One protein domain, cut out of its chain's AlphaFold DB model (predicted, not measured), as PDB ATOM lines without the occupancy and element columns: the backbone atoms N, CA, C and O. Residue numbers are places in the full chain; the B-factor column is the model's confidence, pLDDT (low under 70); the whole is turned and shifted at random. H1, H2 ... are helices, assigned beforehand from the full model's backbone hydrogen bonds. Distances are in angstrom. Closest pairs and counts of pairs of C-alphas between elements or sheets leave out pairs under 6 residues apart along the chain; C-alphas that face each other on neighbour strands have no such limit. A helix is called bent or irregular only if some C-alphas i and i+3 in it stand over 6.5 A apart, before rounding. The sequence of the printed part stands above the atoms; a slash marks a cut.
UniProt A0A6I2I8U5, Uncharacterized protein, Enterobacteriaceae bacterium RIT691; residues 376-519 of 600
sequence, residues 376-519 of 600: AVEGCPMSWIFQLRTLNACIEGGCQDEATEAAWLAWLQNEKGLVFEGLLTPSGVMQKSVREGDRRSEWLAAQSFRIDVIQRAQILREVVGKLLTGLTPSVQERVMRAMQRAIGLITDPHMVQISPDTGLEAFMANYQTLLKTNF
ATOM      1  N   ALA A 376      70.568  91.348  76.252       90.38
ATOM      2  CA  ALA A 376      70.822  92.689  75.722       90.38
ATOM      3  C   ALA A 376      72.183  93.156  76.238       90.38
ATOM      4  O   ALA A 376      72.273  94.014  77.115       90.38
ATOM      5  N   VAL A 377      73.246  92.521  75.741       84.00
ATOM      6  CA  VAL A 377      74.611  92.752  76.233       84.00
ATOM      7  C   VAL A 377      75.038  94.212  76.049       84.00
ATOM      8  O   VAL A 377      75.692  94.796  76.914       84.00
ATOM      9  N   GLU A 378      74.583  94.853  74.970       78.06
ATOM     10  CA  GLU A 378      74.751  96.286  74.759       78.06
ATOM     11  C   GLU A 378      73.839  97.080  75.707       78.06
ATOM     12  O   GLU A 378      72.618  97.120  75.562       78.06
ATOM     13  N   GLY A 379      74.442  97.722  76.711       74.56
ATOM     14  CA  GLY A 379      73.736  98.604  77.645       74.56
ATOM     15  C   GLY A 379      73.182  97.934  78.908       74.56
ATOM     16  O   GLY A 379      72.722  98.651  79.795       74.56
ATOM     17  N   CYS A 380      73.280  96.605  79.053       79.94
ATOM     18  CA  CYS A 380      72.925  95.896  80.290       79.94
ATOM     19  C   CYS A 380      74.058  94.956  80.758       79.94
ATOM     20  O   CYS A 380      74.119  93.803  80.330       79.94
ATOM     21  N   PRO A 381      74.934  95.406  81.682       78.75
ATOM     22  CA  PRO A 381      76.013  94.578  82.229       78.75
ATOM     23  C   PRO A 381      75.535  93.264  82.854       78.75
ATOM     24  O   PRO A 381      76.152  92.228  82.636       78.75
ATOM     25  N   MET A 382      74.402  93.280  83.565       80.69
ATOM     26  CA  MET A 382      73.832  92.061  84.151       80.69
ATOM     27  C   MET A 382      73.465  91.039  83.081       80.69
ATOM     28  O   MET A 382      73.780  89.866  83.222       80.69
ATOM     29  N   SER A 383      72.865  91.488  81.976       86.94
ATOM     30  CA  SER A 383      72.536  90.607  80.858       86.94
ATOM     31  C   SER A 383      73.777  89.957  80.242       86.94
ATOM     32  O   SER A 383      73.700  88.816  79.805       86.94
ATOM     33  N   TRP A 384      74.909  90.659  80.213       86.19
ATOM     34  CA  TRP A 384      76.181  90.107  79.748       86.19
ATOM     35  C   TRP A 384      76.766  89.073  80.723       86.19
ATOM     36  O   TRP A 384      77.159  87.990  80.294       86.19
ATOM     37  N   ILE A 385      76.750  89.352  82.032       84.75
ATOM     38  CA  ILE A 385      77.196  88.398  83.065       84.75
ATOM     39  C   ILE A 385      76.359  87.114  83.018       84.75
ATOM     40  O   ILE A 385      76.906  86.013  83.088       84.75
ATOM     41  N   PHE A 386      75.041  87.244  82.870       89.19
ATOM     42  CA  PHE A 386      74.140  86.105  82.728       89.19
ATOM     43  C   PHE A 386      74.465  85.264  81.490       89.19
ATOM     44  O   PHE A 386      74.626  84.050  81.602       89.19
ATOM     45  N   GLN A 387      74.698  85.909  80.344       92.25
ATOM     46  CA  GLN A 387      75.115  85.210  79.129       92.25
ATOM     47  C   GLN A 387      76.432  84.439  79.333       92.25
ATOM     48  O   GLN A 387      76.522  83.275  78.946       92.25
ATOM     49  N   LEU A 388      77.440  85.049  79.974       90.06
ATOM     50  CA  LEU A 388      78.710  84.385  80.299       90.06
ATOM     51  C   LEU A 388      78.484  83.116  81.132       90.06
ATOM     52  O   LEU A 388      78.990  82.051  80.772       90.06
ATOM     53  N   ARG A 389      77.712  83.228  82.219       90.31
ATOM     54  CA  ARG A 389      77.418  82.131  83.154       90.31
ATOM     55  C   ARG A 389      76.658  80.995  82.495       90.31
ATOM     56  O   ARG A 389      77.080  79.843  82.582       90.31
ATOM     57  N   THR A 390      75.574  81.322  81.797       93.75
ATOM     58  CA  THR A 390      74.772  80.328  81.084       93.75
ATOM     59  C   THR A 390      75.627  79.583  80.063       93.75
ATOM     60  O   THR A 390      75.633  78.350  80.047       93.75
ATOM     61  N   LEU A 391      76.427  80.304  79.271       94.31
ATOM     62  CA  LEU A 391      77.317  79.678  78.300       94.31
ATOM     63  C   LEU A 391      78.435  78.857  78.969       94.31
ATOM     64  O   LEU A 391      78.797  77.821  78.422       94.31
ATOM     65  N   ASN A 392      78.959  79.262  80.136       92.06
ATOM     66  CA  ASN A 392      79.971  78.487  80.870       92.06
ATOM     67  C   ASN A 392      79.445  77.097  81.229       92.06
ATOM     68  O   ASN A 392      80.120  76.110  80.954       92.06
ATOM     69  N   ALA A 393      78.231  77.022  81.780       91.81
ATOM     70  CA  ALA A 393      77.595  75.752  82.121       91.81
ATOM     71  C   ALA A 393      77.327  74.884  80.876       91.81
ATOM     72  O   ALA A 393      77.524  73.667  80.901       91.81
ATOM     73  N   CYS A 394      76.934  75.504  79.759       95.62
ATOM     74  CA  CYS A 394      76.677  74.785  78.511       95.62
ATOM     75  C   CYS A 394      77.930  74.132  77.918       95.62
ATOM     76  O   CYS A 394      77.810  73.072  77.316       95.62
ATOM     77  N   ILE A 395      79.108  74.750  78.065       93.56
ATOM     78  CA  ILE A 395      80.324  74.337  77.342       93.56
ATOM     79  C   ILE A 395      81.468  73.856  78.250       93.56
ATOM     80  O   ILE A 395      82.592  73.648  77.781       93.56
ATOM     81  N   GLU A 396      81.202  73.686  79.547       89.88
ATOM     82  CA  GLU A 396      82.171  73.203  80.535       89.88
ATOM     83  C   GLU A 396      82.879  71.921  80.060       89.88
ATOM     84  O   GLU A 396      82.276  71.043  79.441       89.88
ATOM     85  N   GLY A 397      84.185  71.832  80.330       87.81
ATOM     86  CA  GLY A 397      85.049  70.712  79.944       87.81
ATOM     87  C   GLY A 397      85.417  70.650  78.460       87.81
ATOM     88  O   GLY A 397      86.033  69.667  78.044       87.81
ATOM     89  N   GLY A 398      85.053  71.666  77.667       90.94
ATOM     90  CA  GLY A 398      85.550  71.863  76.302       90.94
ATOM     91  C   GLY A 398      85.163  70.743  75.334       90.94
ATOM     92  O   GLY A 398      84.127  70.093  75.494       90.94
ATOM     93  N   CYS A 399      86.002  70.499  74.327       90.81
ATOM     94  CA  CYS A 399      85.874  69.364  73.412       90.81
ATOM     95  C   CYS A 399      86.530  68.095  73.997       90.81
ATOM     96  O   CYS A 399      87.622  68.145  74.581       90.81
ATOM     97  N   GLN A 400      85.845  66.952  73.884       89.69
ATOM     98  CA  GLN A 400      86.301  65.653  74.427       89.69
ATOM     99  C   GLN A 400      86.133  64.480  73.447       89.69
ATOM    100  O   GLN A 400      86.378  63.326  73.810       89.69
ATOM    101  N   ASP A 401      85.707  64.774  72.225       93.38
ATOM    102  CA  ASP A 401      85.452  63.829  71.147       93.38
ATOM    103  C   ASP A 401      85.469  64.573  69.802       93.38
ATOM    104  O   ASP A 401      85.295  65.793  69.762       93.38
ATOM    105  N   GLU A 402      85.624  63.836  68.703       95.06
ATOM    106  CA  GLU A 402      85.751  64.394  67.349       95.06
ATOM    107  C   GLU A 402      84.577  65.306  66.944       95.06
ATOM    108  O   GLU A 402      84.776  66.317  66.265       95.06
ATOM    109  N   ALA A 403      83.344  64.995  67.367       96.62
ATOM    110  CA  ALA A 403      82.174  65.783  66.987       96.62
ATOM    111  C   ALA A 403      82.161  67.137  67.707       96.62
ATOM    112  O   ALA A 403      81.915  68.175  67.084       96.62
ATOM    113  N   THR A 404      82.472  67.152  69.009       96.00
ATOM    114  CA  THR A 404      82.611  68.417  69.741       96.00
ATOM    115  C   THR A 404      83.843  69.200  69.289       96.00
ATOM    116  O   THR A 404      83.758  70.419  69.168       96.00
ATOM    117  N   GLU A 405      84.956  68.547  68.950       95.56
ATOM    118  CA  GLU A 405      86.135  69.199  68.359       95.56
ATOM    119  C   GLU A 405      85.794  69.958  67.071       95.56
ATOM    120  O   GLU A 405      86.150  71.132  66.942       95.56
ATOM    121  N   ALA A 406      85.033  69.342  66.161       95.31
ATOM    122  CA  ALA A 406      84.589  69.990  64.927       95.31
ATOM    123  C   ALA A 406      83.697  71.218  65.191       95.31
ATOM    124  O   ALA A 406      83.894  72.273  64.581       95.31
ATOM    125  N   ALA A 407      82.747  71.113  66.128       95.25
ATOM    126  CA  ALA A 407      81.872  72.227  66.500       95.25
ATOM    127  C   ALA A 407      82.659  73.401  67.111       95.25
ATOM    128  O   ALA A 407      82.475  74.557  66.721       95.25
ATOM    129  N   TRP A 408      83.589  73.108  68.024       95.06
ATOM    130  CA  TRP A 408      84.458  74.111  68.637       95.06
ATOM    131  C   TRP A 408      85.387  74.773  67.620       95.06
ATOM    132  O   TRP A 408      85.556  75.992  67.654       95.06
ATOM    133  N   LEU A 409      85.954  74.001  66.690       93.25
ATOM    134  CA  LEU A 409      86.783  74.537  65.616       93.25
ATOM    135  C   LEU A 409      85.991  75.529  64.750       93.25
ATOM    136  O   LEU A 409      86.471  76.634  64.492       93.25
ATOM    137  N   ALA A 410      84.756  75.181  64.374       92.94
ATOM    138  CA  ALA A 410      83.873  76.066  63.616       92.94
ATOM    139  C   ALA A 410      83.561  77.370  64.374       92.94
ATOM    140  O   ALA A 410      83.587  78.457  63.790       92.94
ATOM    141  N   TRP A 411      83.321  77.295  65.687       93.12
ATOM    142  CA  TRP A 411      83.119  78.486  66.516       93.12
ATOM    143  C   TRP A 411      84.367  79.355  66.633       93.12
ATOM    144  O   TRP A 411      84.258  80.568  66.504       93.12
ATOM    145  N   LEU A 412      85.544  78.767  66.849       91.62
ATOM    146  CA  LEU A 412      86.798  79.518  66.961       91.62
ATOM    147  C   LEU A 412      87.142  80.244  65.658       91.62
ATOM    148  O   LEU A 412      87.644  81.371  65.691       91.62
ATOM    149  N   GLN A 413      86.846  79.629  64.511       89.56
ATOM    150  CA  GLN A 413      87.069  80.219  63.191       89.56
ATOM    151  C   GLN A 413      86.119  81.390  62.892       89.56
ATOM    152  O   GLN A 413      86.515  82.326  62.191       89.56
ATOM    153  N   ASN A 414      84.919  81.402  63.475       89.25
ATOM    154  CA  ASN A 414      83.935  82.467  63.312       89.25
ATOM    155  C   ASN A 414      84.132  83.593  64.345       89.25
ATOM    156  O   ASN A 414      84.084  83.368  65.548       89.25
ATOM    157  N   GLU A 415      84.279  84.839  63.894       83.00
ATOM    158  CA  GLU A 415      84.405  86.008  64.786       83.00
ATOM    159  C   GLU A 415      83.191  86.239  65.684       83.00
ATOM    160  O   GLU A 415      83.327  86.793  66.770       83.00
ATOM    161  N   LYS A 416      82.015  85.792  65.237       83.12
ATOM    162  CA  LYS A 416      80.760  85.816  65.998       83.12
ATOM    163  C   LYS A 416      80.423  84.443  66.584       83.12
ATOM    164  O   LYS A 416      79.261  84.138  66.843       83.12
ATOM    165  N   GLY A 417      81.420  83.566  66.694       86.00
ATOM    166  CA  GLY A 417      81.259  82.254  67.295       86.00
ATOM    167  C   GLY A 417      80.892  82.365  68.772       86.00
ATOM    168  O   GLY A 417      81.387  83.238  69.487       86.00
ATOM    169  N   LEU A 418      80.070  81.425  69.242       85.81
ATOM    170  CA  LEU A 418      79.539  81.387  70.610       85.81
ATOM    171  C   LEU A 418      80.630  81.404  71.694       85.81
ATOM    172  O   LEU A 418      80.403  81.820  72.826       85.81
ATOM    173  N   VAL A 419      81.837  80.960  71.344       85.19
ATOM    174  CA  VAL A 419      82.993  80.950  72.240       85.19
ATOM    175  C   VAL A 419      83.413  82.351  72.704       85.19
ATOM    176  O   VAL A 419      83.940  82.494  73.809       85.19
ATOM    177  N   PHE A 420      83.161  83.376  71.884       84.81
ATOM    178  CA  PHE A 420      83.481  84.771  72.184       84.81
ATOM    179  C   PHE A 420      82.310  85.521  72.841       84.81
ATOM    180  O   PHE A 420      82.538  86.521  73.528       84.81
ATOM    181  N   GLU A 421      81.081  85.025  72.667       85.69
ATOM    182  CA  GLU A 421      79.866  85.554  73.297       85.69
ATOM    183  C   GLU A 421      79.937  85.407  74.823       85.69
ATOM    184  O   GLU A 421      80.437  84.411  75.355       85.69
ATOM    185  N   GLY A 422      79.489  86.431  75.551       79.00
ATOM    186  CA  GLY A 422      79.613  86.512  77.010       79.00
ATOM    187  C   GLY A 422      81.048  86.693  77.535       79.00
ATOM    188  O   GLY A 422      81.227  87.243  78.613       79.00
ATOM    189  N   LEU A 423      82.091  86.312  76.790       80.06
ATOM    190  CA  LEU A 423      83.486  86.463  77.223       80.06
ATOM    191  C   LEU A 423      84.031  87.873  76.977       80.06
ATOM    192  O   LEU A 423      84.718  88.444  77.824       80.06
ATOM    193  N   LEU A 424      83.751  88.436  75.803       73.62
ATOM    194  CA  LEU A 424      84.232  89.764  75.444       73.62
ATOM    195  C   LEU A 424      83.233  90.822  75.911       73.62
ATOM    196  O   LEU A 424      82.045  90.741  75.607       73.62
ATOM    197  N   THR A 425      83.713  91.850  76.615       64.88
ATOM    198  CA  THR A 425      82.855  92.984  76.974       64.88
ATOM    199  C   THR A 425      82.335  93.685  75.717       64.88
ATOM    200  O   THR A 425      83.146  93.999  74.833       64.88
ATOM    201  N   PRO A 426      81.043  94.049  75.677       61.41
ATOM    202  CA  PRO A 426      80.510  95.015  74.720       61.41
ATOM    203  C   PRO A 426      81.257  96.363  74.802       61.41
ATOM    204  O   PRO A 426      81.995  96.613  75.754       61.41
ATOM    205  N   SER A 427      81.089  97.217  73.786       58.12
ATOM    206  CA  SER A 427      81.837  98.467  73.516       58.12
ATOM    207  C   SER A 427      82.178  99.390  74.720       58.12
ATOM    208  O   SER A 427      81.628  99.297  75.816       58.12
ATOM    209  N   GLY A 428      83.102 100.343  74.500       52.69
ATOM    210  CA  GLY A 428      83.833 101.146  75.507       52.69
ATOM    211  C   GLY A 428      83.046 101.900  76.598       52.69
ATOM    212  O   GLY A 428      83.660 102.407  77.536       52.69
ATOM    213  N   VAL A 429      81.712 101.940  76.549       50.78
ATOM    214  CA  VAL A 429      80.858 102.481  77.625       50.78
ATOM    215  C   VAL A 429      80.933 101.615  78.892       50.78
ATOM    216  O   VAL A 429      80.953 102.149  80.005       50.78
ATOM    217  N   MET A 430      81.044 100.289  78.740       55.28
ATOM    218  CA  MET A 430      81.226  99.390  79.884       55.28
ATOM    219  C   MET A 430      82.627  99.572  80.480       55.28
ATOM    220  O   MET A 430      82.737  99.795  81.680       55.28
ATOM    221  N   GLN A 431      83.669  99.643  79.634       53.69
ATOM    222  CA  GLN A 431      85.051  99.939  80.051       53.69
ATOM    223  C   GLN A 431      85.174 101.267  80.816       53.69
ATOM    224  O   GLN A 431      85.928 101.349  81.781       53.69
ATOM    225  N   LYS A 432      84.420 102.298  80.414       51.38
ATOM    226  CA  LYS A 432      84.367 103.588  81.113       51.38
ATOM    227  C   LYS A 432      83.703 103.473  82.492       51.38
ATOM    228  O   LYS A 432      84.251 103.976  83.461       51.38
ATOM    229  N   SER A 433      82.596 102.732  82.595       53.25
ATOM    230  CA  SER A 433      81.892 102.508  83.872       53.25
ATOM    231  C   SER A 433      82.738 101.720  84.886       53.25
ATOM    232  O   SER A 433      82.666 102.000  86.079       53.25
ATOM    233  N   VAL A 434      83.558 100.762  84.421       52.28
ATOM    234  CA  VAL A 434      84.530 100.038  85.270       52.28
ATOM    235  C   VAL A 434      85.579 100.997  85.837       52.28
ATOM    236  O   VAL A 434      85.911 100.924  87.013       52.28
ATOM    237  N   ARG A 435      86.080 101.917  85.003       52.16
ATOM    238  CA  ARG A 435      87.116 102.893  85.378       52.16
ATOM    239  C   ARG A 435      86.616 103.980  86.331       52.16
ATOM    240  O   ARG A 435      87.416 104.533  87.073       52.16
ATOM    241  N   GLU A 436      85.326 104.303  86.290       51.59
ATOM    242  CA  GLU A 436      84.727 105.420  87.039       51.59
ATOM    243  C   GLU A 436      84.135 105.018  88.406       51.59
ATOM    244  O   GLU A 436      83.598 105.875  89.100       51.59
ATOM    245  N   GLY A 437      84.252 103.749  88.826       52.50
ATOM    246  CA  GLY A 437      83.903 103.326  90.194       52.50
ATOM    247  C   GLY A 437      82.401 103.323  90.526       52.50
ATOM    248  O   GLY A 437      82.028 103.450  91.688       52.50
ATOM    249  N   ASP A 438      81.524 103.193  89.525       57.88
ATOM    250  CA  ASP A 438      80.066 103.066  89.715       57.88
ATOM    251  C   ASP A 438      79.712 101.749  90.451       57.88
ATOM    252  O   ASP A 438      80.538 100.841  90.495       57.88
ATOM    253  N   ARG A 439      78.479 101.552  90.947       54.06
ATOM    254  CA  ARG A 439      77.994 100.261  91.510       54.06
ATOM    255  C   ARG A 439      78.292  99.057  90.604       54.06
ATOM    256  O   ARG A 439      78.407  97.929  91.063       54.06
ATOM    257  N   ARG A 440      78.442  99.287  89.297       57.06
ATOM    258  CA  ARG A 440      78.871  98.295  88.293       57.06
ATOM    259  C   ARG A 440      80.292  97.757  88.531       57.06
ATOM    260  O   ARG A 440      80.562  96.616  88.177       57.06
ATOM    261  N   SER A 441      81.180  98.550  89.127       58.97
ATOM    262  CA  SER A 441      82.538  98.147  89.512       58.97
ATOM    263  C   SER A 441      82.544  97.138  90.668       58.97
ATOM    264  O   SER A 441      83.358  96.220  90.653       58.97
ATOM    265  N   GLU A 442      81.579  97.214  91.593       64.44
ATOM    266  CA  GLU A 442      81.436  96.250  92.697       64.44
ATOM    267  C   GLU A 442      81.120  94.835  92.181       64.44
ATOM    268  O   GLU A 442      81.684  93.856  92.664       64.44
ATOM    269  N   TRP A 443      80.284  94.714  91.141       64.25
ATOM    270  CA  TRP A 443      79.963  93.426  90.504       64.25
ATOM    271  C   TRP A 443      81.146  92.817  89.759       64.25
ATOM    272  O   TRP A 443      81.351  91.608  89.810       64.25
ATOM    273  N   LEU A 444      81.935  93.646  89.078       63.59
ATOM    274  CA  LEU A 444      83.147  93.193  88.395       63.59
ATOM    275  C   LEU A 444      84.234  92.780  89.393       63.59
ATOM    276  O   LEU A 444      84.990  91.847  89.135       63.59
ATOM    277  N   ALA A 445      84.269  93.427  90.558       63.72
ATOM    278  CA  ALA A 445      85.120  93.033  91.672       63.72
ATOM    279  C   ALA A 445      84.600  91.783  92.413       63.72
ATOM    280  O   ALA A 445      85.356  91.162  93.171       63.72
ATOM    281  N   ALA A 446      83.342  91.375  92.196       72.88
ATOM    282  CA  ALA A 446      82.762  90.220  92.867       72.88
ATOM    283  C   ALA A 446      83.548  88.946  92.536       72.88
ATOM    284  O   ALA A 446      83.848  88.642  91.379       72.88
ATOM    285  N   GLN A 447      83.863  88.172  93.573       74.62
ATOM    286  CA  GLN A 447      84.629  86.932  93.444       74.62
ATOM    287  C   GLN A 447      83.959  85.937  92.484       74.62
ATOM    288  O   GLN A 447      84.639  85.316  91.675       74.62
ATOM    289  N   SER A 448      82.625  85.838  92.516       77.00
ATOM    290  CA  SER A 448      81.869  84.938  91.636       77.00
ATOM    291  C   SER A 448      82.071  85.261  90.155       77.00
ATOM    292  O   SER A 448      82.323  84.359  89.370       77.00
ATOM    293  N   PHE A 449      82.038  86.541  89.778       80.00
ATOM    294  CA  PHE A 449      82.277  86.959  88.397       80.00
ATOM    295  C   PHE A 449      83.713  86.657  87.945       80.00
ATOM    296  O   PHE A 449      83.926  86.164  86.838       80.00
ATOM    297  N   ARG A 450      84.705  86.892  88.818       77.38
ATOM    298  CA  ARG A 450      86.105  86.549  88.526       77.38
ATOM    299  C   ARG A 450      86.266  85.057  88.230       77.38
ATOM    300  O   ARG A 450      86.891  84.709  87.231       77.38
ATOM    301  N   ILE A 451      85.645  84.198  89.042       79.31
ATOM    302  CA  ILE A 451      85.637  82.740  88.840       79.31
ATOM    303  C   ILE A 451      85.056  82.377  87.465       79.31
ATOM    304  O   ILE A 451      85.671  81.590  86.748       79.31
ATOM    305  N   ASP A 452      83.941  82.988  87.050       84.06
ATOM    306  CA  ASP A 452      83.316  82.705  85.749       84.06
ATOM    307  C   ASP A 452      84.238  83.033  84.563       84.06
ATOM    308  O   ASP A 452      84.338  82.265  83.600       84.06
ATOM    309  N   VAL A 453      84.928  84.175  84.623       81.75
ATOM    310  CA  VAL A 453      85.876  84.598  83.580       81.75
ATOM    311  C   VAL A 453      87.070  83.646  83.519       81.75
ATOM    312  O   VAL A 453      87.459  83.209  82.433       81.75
ATOM    313  N   ILE A 454      87.627  83.286  84.680       78.94
ATOM    314  CA  ILE A 454      88.752  82.348  84.786       78.94
ATOM    315  C   ILE A 454      88.361  80.984  84.222       78.94
ATOM    316  O   ILE A 454      89.095  80.435  83.400       78.94
ATOM    317  N   GLN A 455      87.190  80.464  84.605       82.12
ATOM    318  CA  GLN A 455      86.678  79.185  84.122       82.12
ATOM    319  C   GLN A 455      86.545  79.188  82.595       82.12
ATOM    320  O   GLN A 455      87.022  78.262  81.933       82.12
ATOM    321  N   ARG A 456      85.972  80.247  82.005       86.19
ATOM    322  CA  ARG A 456      85.858  80.359  80.543       86.19
ATOM    323  C   ARG A 456      87.219  80.359  79.859       86.19
ATOM    324  O   ARG A 456      87.413  79.655  78.869       86.19
ATOM    325  N   ALA A 457      88.156  81.151  80.366       80.75
ATOM    326  CA  ALA A 457      89.489  81.250  79.792       80.75
ATOM    327  C   ALA A 457      90.288  79.939  79.957       80.75
ATOM    328  O   ALA A 457      91.071  79.581  79.078       80.75
ATOM    329  N   GLN A 458      90.030  79.169  81.016       79.38
ATOM    330  CA  GLN A 458      90.609  77.842  81.220       79.38
ATOM    331  C   GLN A 458      90.061  76.795  80.238       79.38
ATOM    332  O   GLN A 458      90.851  76.070  79.635       79.38
ATOM    333  N   ILE A 459      88.744  76.783  79.993       85.69
ATOM    334  CA  ILE A 459      88.126  75.943  78.951       85.69
ATOM    335  C   ILE A 459      88.731  76.273  77.583       85.69
ATOM    336  O   ILE A 459      89.160  75.381  76.850       85.69
ATOM    337  N   LEU A 460      88.812  77.566  77.251       85.19
ATOM    338  CA  LEU A 460      89.443  78.032  76.021       85.19
ATOM    339  C   LEU A 460      90.884  77.551  75.905       85.19
ATOM    340  O   LEU A 460      91.292  77.115  74.831       85.19
ATOM    341  N   ARG A 461      91.639  77.584  77.009       82.56
ATOM    342  CA  ARG A 461      93.023  77.123  77.007       82.56
ATOM    343  C   ARG A 461      93.158  75.671  76.602       82.56
ATOM    344  O   ARG A 461      93.994  75.341  75.766       82.56
ATOM    345  N   GLU A 462      92.330  74.825  77.185       81.94
ATOM    346  CA  GLU A 462      92.354  73.388  76.941       81.94
ATOM    347  C   GLU A 462      91.931  73.051  75.512       81.94
ATOM    348  O   GLU A 462      92.603  72.269  74.839       81.94
ATOM    349  N   VAL A 463      90.870  73.688  75.013       87.31
ATOM    350  CA  VAL A 463      90.400  73.489  73.635       87.31
ATOM    351  C   VAL A 463      91.453  73.939  72.625       87.31
ATOM    352  O   VAL A 463      91.754  73.219  71.679       87.31
ATOM    353  N   VAL A 464      92.044  75.115  72.827       85.69
ATOM    354  CA  VAL A 464      93.061  75.666  71.924       85.69
ATOM    355  C   VAL A 464      94.317  74.808  71.916       85.69
ATOM    356  O   VAL A 464      94.858  74.569  70.843       85.69
ATOM    357  N   GLY A 465      94.756  74.306  73.075       83.38
ATOM    358  CA  GLY A 465      95.885  73.378  73.151       83.38
ATOM    359  C   GLY A 465      95.657  72.112  72.319       83.38
ATOM    360  O   GLY A 465      96.570  71.662  71.634       83.38
ATOM    361  N   LYS A 466      94.426  71.580  72.312       85.44
ATOM    362  CA  LYS A 466      94.050  70.411  71.499       85.44
ATOM    363  C   LYS A 466      93.926  70.726  70.008       85.44
ATOM    364  O   LYS A 466      94.347  69.931  69.177       85.44
ATOM    365  N   LEU A 467      93.342  71.873  69.665       89.50
ATOM    366  CA  LEU A 467      92.980  72.223  68.288       89.50
ATOM    367  C   LEU A 467      94.020  73.093  67.574       89.50
ATOM    368  O   LEU A 467      93.770  73.522  66.448       89.50
ATOM    369  N   LEU A 468      95.170  73.363  68.198       84.56
ATOM    370  CA  LEU A 468      96.147  74.358  67.745       84.56
ATOM    371  C   LEU A 468      96.529  74.205  66.264       84.56
ATOM    372  O   LEU A 468      96.592  75.196  65.539       84.56
ATOM    373  N   THR A 469      96.725  72.968  65.803       85.00
ATOM    374  CA  THR A 469      97.121  72.642  64.423       85.00
ATOM    375  C   THR A 469      96.041  72.955  63.381       85.00
ATOM    376  O   THR A 469      96.367  73.177  62.218       85.00
ATOM    377  N   GLY A 470      94.768  73.006  63.785       84.25
ATOM    378  CA  GLY A 470      93.631  73.349  62.927       84.25
ATOM    379  C   GLY A 470      93.312  74.848  62.873       84.25
ATOM    380  O   GLY A 470      92.428  75.258  62.116       84.25
ATOM    381  N   LEU A 471      93.993  75.679  63.670       87.12
ATOM    382  CA  LEU A 471      93.743  77.120  63.744       87.12
ATOM    383  C   LEU A 471      94.692  77.899  62.831       87.12
ATOM    384  O   LEU A 471      95.912  77.756  62.913       87.12
ATOM    385  N   THR A 472      94.141  78.800  62.013       88.81
ATOM    386  CA  THR A 472      94.955  79.744  61.235       88.81
ATOM    387  C   THR A 472      95.665  80.742  62.163       88.81
ATOM    388  O   THR A 472      95.144  81.045  63.241       88.81
ATOM    389  N   PRO A 473      96.801  81.341  61.753       87.12
ATOM    390  CA  PRO A 473      97.495  82.343  62.567       87.12
ATOM    391  C   PRO A 473      96.605  83.520  62.998       87.12
ATOM    392  O   PRO A 473      96.670  83.962  64.143       87.12
ATOM    393  N   SER A 474      95.703  83.979  62.122       87.50
ATOM    394  CA  SER A 474      94.746  85.047  62.444       87.50
ATOM    395  C   SER A 474      93.739  84.644  63.525       87.50
ATOM    396  O   SER A 474      93.392  85.450  64.387       87.50
ATOM    397  N   VAL A 475      93.281  83.389  63.514       87.62
ATOM    398  CA  VAL A 475      92.387  82.853  64.548       87.62
ATOM    399  C   VAL A 475      93.131  82.725  65.875       87.62
ATOM    400  O   VAL A 475      92.593  83.120  66.908       87.62
ATOM    401  N   GLN A 476      94.375  82.238  65.853       86.56
ATOM    402  CA  GLN A 476      95.219  82.136  67.046       86.56
ATOM    403  C   GLN A 476      95.428  83.505  67.712       86.56
ATOM    404  O   GLN A 476      95.239  83.647  68.922       86.56
ATOM    405  N   GLU A 477      95.737  84.534  66.919       84.06
ATOM    406  CA  GLU A 477      95.883  85.908  67.405       84.06
ATOM    407  C   GLU A 477      94.575  86.442  68.012       84.06
ATOM    408  O   GLU A 477      94.578  87.043  69.089       84.06
ATOM    409  N   ARG A 478      93.431  86.189  67.365       85.81
ATOM    410  CA  ARG A 478      92.117  86.613  67.870       85.81
ATOM    411  C   ARG A 478      91.779  85.971  69.215       85.81
ATOM    412  O   ARG A 478      91.323  86.668  70.121       85.81
ATOM    413  N   VAL A 479      92.014  84.668  69.354       84.50
ATOM    414  CA  VAL A 479      91.803  83.933  70.609       84.50
ATOM    415  C   VAL A 479      92.691  84.491  71.716       84.50
ATOM    416  O   VAL A 479      92.195  84.790  72.803       84.50
ATOM    417  N   MET A 480      93.976  84.709  71.427       80.00
ATOM    418  CA  MET A 480      94.910  85.306  72.381       80.00
ATOM    419  C   MET A 480      94.421  86.679  72.851       80.00
ATOM    420  O   MET A 480      94.306  86.913  74.053       80.00
ATOM    421  N   ARG A 481      94.051  87.566  71.918       79.44
ATOM    422  CA  ARG A 481      93.515  88.897  72.240       79.44
ATOM    423  C   ARG A 481      92.238  88.804  73.077       79.44
ATOM    424  O   ARG A 481      92.055  89.605  73.992       79.44
ATOM    425  N   ALA A 482      91.358  87.844  72.797       81.44
ATOM    426  CA  ALA A 482      90.140  87.645  73.577       81.44
ATOM    427  C   ALA A 482      90.442  87.230  75.025       81.44
ATOM    428  O   ALA A 482      89.900  87.827  75.954       81.44
ATOM    429  N   MET A 483      91.358  86.278  75.221       78.06
ATOM    430  CA  MET A 483      91.790  85.837  76.550       78.06
ATOM    431  C   MET A 483      92.505  86.949  77.320       78.06
ATOM    432  O   MET A 483      92.195  87.180  78.484       78.06
ATOM    433  N   GLN A 484      93.403  87.694  76.670       75.50
ATOM    434  CA  GLN A 484      94.078  88.848  77.272       75.50
ATOM    435  C   GLN A 484      93.079  89.908  77.741       75.50
ATOM    436  O   GLN A 484      93.180  90.402  78.862       75.50
ATOM    437  N   ARG A 485      92.080  90.232  76.907       76.69
ATOM    438  CA  ARG A 485      91.023  91.179  77.281       76.69
ATOM    439  C   ARG A 485      90.217  90.668  78.466       76.69
ATOM    440  O   ARG A 485      89.980  91.450  79.373       76.69
ATOM    441  N   ALA A 486      89.839  89.391  78.473       75.94
ATOM    442  CA  ALA A 486      89.088  88.784  79.567       75.94
ATOM    443  C   ALA A 486      89.862  88.828  80.897       75.94
ATOM    444  O   ALA A 486      89.325  89.276  81.904       75.94
ATOM    445  N   ILE A 487      91.146  88.460  80.888       71.19
ATOM    446  CA  ILE A 487      92.032  88.554  82.061       71.19
ATOM    447  C   ILE A 487      92.171  90.006  82.527       71.19
ATOM    448  O   ILE A 487      92.094  90.282  83.723       71.19
ATOM    449  N   GLY A 488      92.320  90.950  81.596       71.75
ATOM    450  CA  GLY A 488      92.396  92.380  81.899       71.75
ATOM    451  C   GLY A 488      91.135  92.960  82.555       71.75
ATOM    452  O   GLY A 488      91.199  94.058  83.094       71.75
ATOM    453  N   LEU A 489      89.993  92.256  82.532       70.62
ATOM    454  CA  LEU A 489      88.779  92.671  83.255       70.62
ATOM    455  C   LEU A 489      88.848  92.368  84.748       70.62
ATOM    456  O   LEU A 489      88.168  93.021  85.534       70.62
ATOM    457  N   ILE A 490      89.611  91.340  85.113       70.19
ATOM    458  CA  ILE A 490      89.648  90.784  86.467       70.19
ATOM    459  C   ILE A 490      91.000  91.014  87.157       70.19
ATOM    460  O   ILE A 490      91.148  90.670  88.326       70.19
ATOM    461  N   THR A 491      91.965  91.603  86.448       66.69
ATOM    462  CA  THR A 491      93.292  92.002  86.942       66.69
ATOM    463  C   THR A 491      93.448  93.523  86.882       66.69
ATOM    464  O   THR A 491      92.756  94.194  86.115       66.69
ATOM    465  N   ASP A 492      94.361  94.086  87.680       58.19
ATOM    466  CA  ASP A 492      94.732  95.500  87.550       58.19
ATOM    467  C   ASP A 492      95.354  95.740  86.152       58.19
ATOM    468  O   ASP A 492      96.265  94.996  85.762       58.19
ATOM    469  N   PRO A 493      94.911  96.757  85.383       48.12
ATOM    470  CA  PRO A 493      95.446  97.060  84.052       48.12
ATOM    471  C   PRO A 493      96.966  97.313  84.011       48.12
ATOM    472  O   PRO A 493      97.554  97.257  82.929       48.12
ATOM    473  N   HIS A 494      97.620  97.564  85.149       44.84
ATOM    474  CA  HIS A 494      99.074  97.715  85.249       44.84
ATOM    475  C   HIS A 494      99.839  96.409  85.536       44.84
ATOM    476  O   HIS A 494     101.063  96.399  85.417       44.84
ATOM    477  N   MET A 495      99.152  95.308  85.866       44.94
ATOM    478  CA  MET A 495      99.772  94.059  86.344       44.94
ATOM    479  C   MET A 495      99.954  92.978  85.266       44.94
ATOM    480  O   MET A 495     100.744  92.055  85.455       44.94
ATOM    481  N   VAL A 496      99.281  93.083  84.112       52.75
ATOM    482  CA  VAL A 496      99.382  92.095  83.019       52.75
ATOM    483  C   VAL A 496      99.907  92.755  81.743       52.75
ATOM    484  O   VAL A 496      99.166  93.066  80.814       52.75
ATOM    485  N   GLN A 497     101.219  92.984  81.692       53.38
ATOM    486  CA  GLN A 497     101.928  93.363  80.466       53.38
ATOM    487  C   GLN A 497     102.458  92.084  79.806       53.38
ATOM    488  O   GLN A 497     103.546  91.613  80.124       53.38
ATOM    489  N   ILE A 498     101.674  91.484  78.911       55.88
ATOM    490  CA  ILE A 498     102.169  90.391  78.063       55.88
ATOM    491  C   ILE A 498     102.867  91.029  76.867       55.88
ATOM    492  O   ILE A 498     102.285  91.893  76.209       55.88
ATOM    493  N   SER A 499     104.111  90.620  76.599       58.47
ATOM    494  CA  SER A 499     104.869  91.136  75.456       58.47
ATOM    495  C   SER A 499     104.066  90.932  74.161       58.47
ATOM    496  O   SER A 499     103.580  89.813  73.950       58.47
ATOM    497  N   PRO A 500     103.951  91.952  73.286       54.62
ATOM    498  CA  PRO A 500     103.278  91.841  71.991       54.62
ATOM    499  C   PRO A 500     103.795  90.690  71.117       54.62
ATOM    500  O   PRO A 500     103.052  90.183  70.281       54.62
ATOM    501  N   ASP A 501     105.037  90.251  71.343       58.97
ATOM    502  CA  ASP A 501     105.705  89.192  70.577       58.97
ATOM    503  C   ASP A 501     105.444  87.775  71.130       58.97
ATOM    504  O   ASP A 501     105.985  86.788  70.629       58.97
ATOM    505  N   THR A 502     104.633  87.642  72.185       67.00
ATOM    506  CA  THR A 502     104.340  86.338  72.795       67.00
ATOM    507  C   THR A 502     103.375  85.555  71.907       67.00
ATOM    508  O   THR A 502     102.199  85.893  71.830       67.00
ATOM    509  N   GLY A 503     103.844  84.485  71.262       68.69
ATOM    510  CA  GLY A 503     102.982  83.557  70.519       68.69
ATOM    511  C   GLY A 503     101.952  82.849  71.414       68.69
ATOM    512  O   GLY A 503     102.133  82.757  72.629       68.69
ATOM    513  N   LEU A 504     100.866  82.329  70.819       70.81
ATOM    514  CA  LEU A 504      99.749  81.722  71.564       70.81
ATOM    515  C   LEU A 504     100.232  80.590  72.471       70.81
ATOM    516  O   LEU A 504      99.892  80.567  73.645       70.81
ATOM    517  N   GLU A 505     101.099  79.722  71.961       71.00
ATOM    518  CA  GLU A 505     101.694  78.614  72.711       71.00
ATOM    519  C   GLU A 505     102.464  79.079  73.962       71.00
ATOM    520  O   GLU A 505     102.228  78.578  75.063       71.00
ATOM    521  N   ALA A 506     103.308  80.107  73.829       74.56
ATOM    522  CA  ALA A 506     104.050  80.686  74.951       74.56
ATOM    523  C   ALA A 506     103.126  81.385  75.965       74.56
ATOM    524  O   ALA A 506     103.366  81.332  77.173       74.56
ATOM    525  N   PHE A 507     102.049  82.017  75.491       71.12
ATOM    526  CA  PHE A 507     101.018  82.580  76.359       71.12
ATOM    527  C   PHE A 507     100.296  81.476  77.150       71.12
ATOM    528  O   PHE A 507     100.126  81.608  78.362       71.12
ATOM    529  N   MET A 508      99.957  80.354  76.506       72.12
ATOM    530  CA  MET A 508      99.293  79.221  77.160       72.12
ATOM    531  C   MET A 508     100.157  78.558  78.224       72.12
ATOM    532  O   MET A 508      99.650  78.251  79.304       72.12
ATOM    533  N   ALA A 509     101.451  78.383  77.949       72.50
ATOM    534  CA  ALA A 509     102.396  77.798  78.897       72.50
ATOM    535  C   ALA A 509     102.510  78.625  80.191       72.50
ATOM    536  O   ALA A 509     102.615  78.071  81.283       72.50
ATOM    537  N   ASN A 510     102.423  79.953  80.086       71.06
ATOM    538  CA  ASN A 510     102.549  80.865  81.226       71.06
ATOM    539  C   ASN A 510     101.209  81.215  81.897       71.06
ATOM    540  O   ASN A 510     101.193  81.831  82.964       71.06
ATOM    541  N   TYR A 511     100.078  80.823  81.304       70.81
ATOM    542  CA  TYR A 511      98.741  81.218  81.752       70.81
ATOM    543  C   TYR A 511      98.426  80.770  83.190       70.81
ATOM    544  O   TYR A 511      97.861  81.536  83.966       70.81
ATOM    545  N   GLN A 512      98.814  79.550  83.584       67.88
ATOM    546  CA  GLN A 512      98.600  79.067  84.959       67.88
ATOM    547  C   GLN A 512      99.403  79.868  85.983       67.88
ATOM    548  O   GLN A 512      98.871  80.233  87.029       67.88
ATOM    549  N   THR A 513     100.663  80.177  85.674       70.62
ATOM    550  CA  THR A 513     101.509  81.035  86.509       70.62
ATOM    551  C   THR A 513     100.882  82.415  86.660       70.62
ATOM    552  O   THR A 513     100.821  82.947  87.765       70.62
ATOM    553  N   LEU A 514     100.349  82.967  85.567       67.38
ATOM    554  CA  LEU A 514      99.668  84.255  85.570       67.38
ATOM    555  C   LEU A 514      98.413  84.250  86.453       67.38
ATOM    556  O   LEU A 514      98.194  85.210  87.187       67.38
ATOM    557  N   LEU A 515      97.624  83.173  86.432       68.25
ATOM    558  CA  LEU A 515      96.487  83.024  87.340       68.25
ATOM    559  C   LEU A 515      96.932  82.907  88.803       68.25
ATOM    560  O   LEU A 515      96.457  83.669  89.636       68.25
ATOM    561  N   LYS A 516      97.879  82.012  89.110       68.38
ATOM    562  CA  LYS A 516      98.372  81.796  90.482       68.38
ATOM    563  C   LYS A 516      99.003  83.050  91.090       68.38
ATOM    564  O   LYS A 516      98.841  83.290  92.274       68.38
ATOM    565  N   THR A 517      99.709  83.846  90.287       66.69
ATOM    566  CA  THR A 517     100.393  85.063  90.762       66.69
ATOM    567  C   THR A 517      99.417  86.199  91.074       66.69
ATOM    568  O   THR A 517      99.710  87.042  91.912       66.69
ATOM    569  N   ASN A 518      98.272  86.252  90.384       62.78
ATOM    570  CA  ASN A 518      97.340  87.379  90.478       62.78
ATOM    571  C   ASN A 518      96.064  87.065  91.270       62.78
ATOM    572  O   ASN A 518      95.263  87.968  91.508       62.78
ATOM    573  N   PHE A 519      95.848  85.807  91.657       67.25
ATOM    574  CA  PHE A 519      94.624  85.378  92.318       67.25
ATOM    575  C   PHE A 519      94.896  84.262  93.336       67.25
ATOM    576  O   PHE A 519      94.912  83.075  92.995       67.25
TER     577      PHE A 519
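Overview. This is residues 376 to 519 of the 600 residues of an uncharacterized protein of Enterobacteriaceae bacterium RIT691 (UniProt A0A6I2I8U5). A helical hairpin, H5 and H6, makes the core, with H7 packed on one side and H1 and H2 on the opposite side; short H3 and H4 make a corner at one end. The 144 printed residues have seven named helices, H1 to H7 in chain order, and no named strand: all helix. The whole is compact, with a radius of gyration of the C-alphas of 15.0 A, spanning 44 by 32 by 24 A.

Arrangement. H5, residues 447 to 470, has a kink of 43 degrees near residue 464. It forms a hairpin with H6, residues 473 to 490, at a shallow tilt of 13 degrees, opposite ways; their closest C-alphas, Arg 450 and Ile 490, are 5.9 A apart. With H7, residues 504 to 518, they form a bundle, three helices side by side. Residues 504 to 507 of H7 touch residues 476 to 480 of H6, closest at C-alphas 504 and 480, 6.1 A. H1, residues 381 to 395, touches residues 449 to 456 of H5 at a steep tilt of 48 degrees, closest at C-alphas 392 and 456, 6.2 A. Residues 405 to 409 of H2, residues 402 to 413, touch residues 463 to 470 of H5, closest at C-alphas 409 and 467, 7.1 A. H4, residues 439 to 445, only just touches residues 489 to 490 of H6, with 3 pairs of C-alphas within 8 A, closest 444 and 490, 7.2 A. H3, residues 429 to 435, touches H4 only at the corner, closest at C-alphas 434 and 441, 5.1 A. Every O i to N i+4 pair is within hydrogen-bond range in H1, H2 and H3; H4 has 2 of 3, H5 18 of 20, H6 13 of 14, H7 9 of 11.

Along the chain. H5 measures 34.6 A, H6 26.5 A, H1 21.3 A and H7 19.9 A. H5 and H7 are irregular: C-alphas 466 and 469 are 8.0 A apart, 509 and 512 7.3 A. C-alpha 381 is at (76.013, 94.578, 82.229), C-alpha 518 at (97.340, 87.379, 90.478).

Size, cuts and confidence. The printed part has no cut. The links H2 to H3 and H6 to H7 are long. Confidence is under 70 in 41 residues, among them 425 to 445 and 491 to 503.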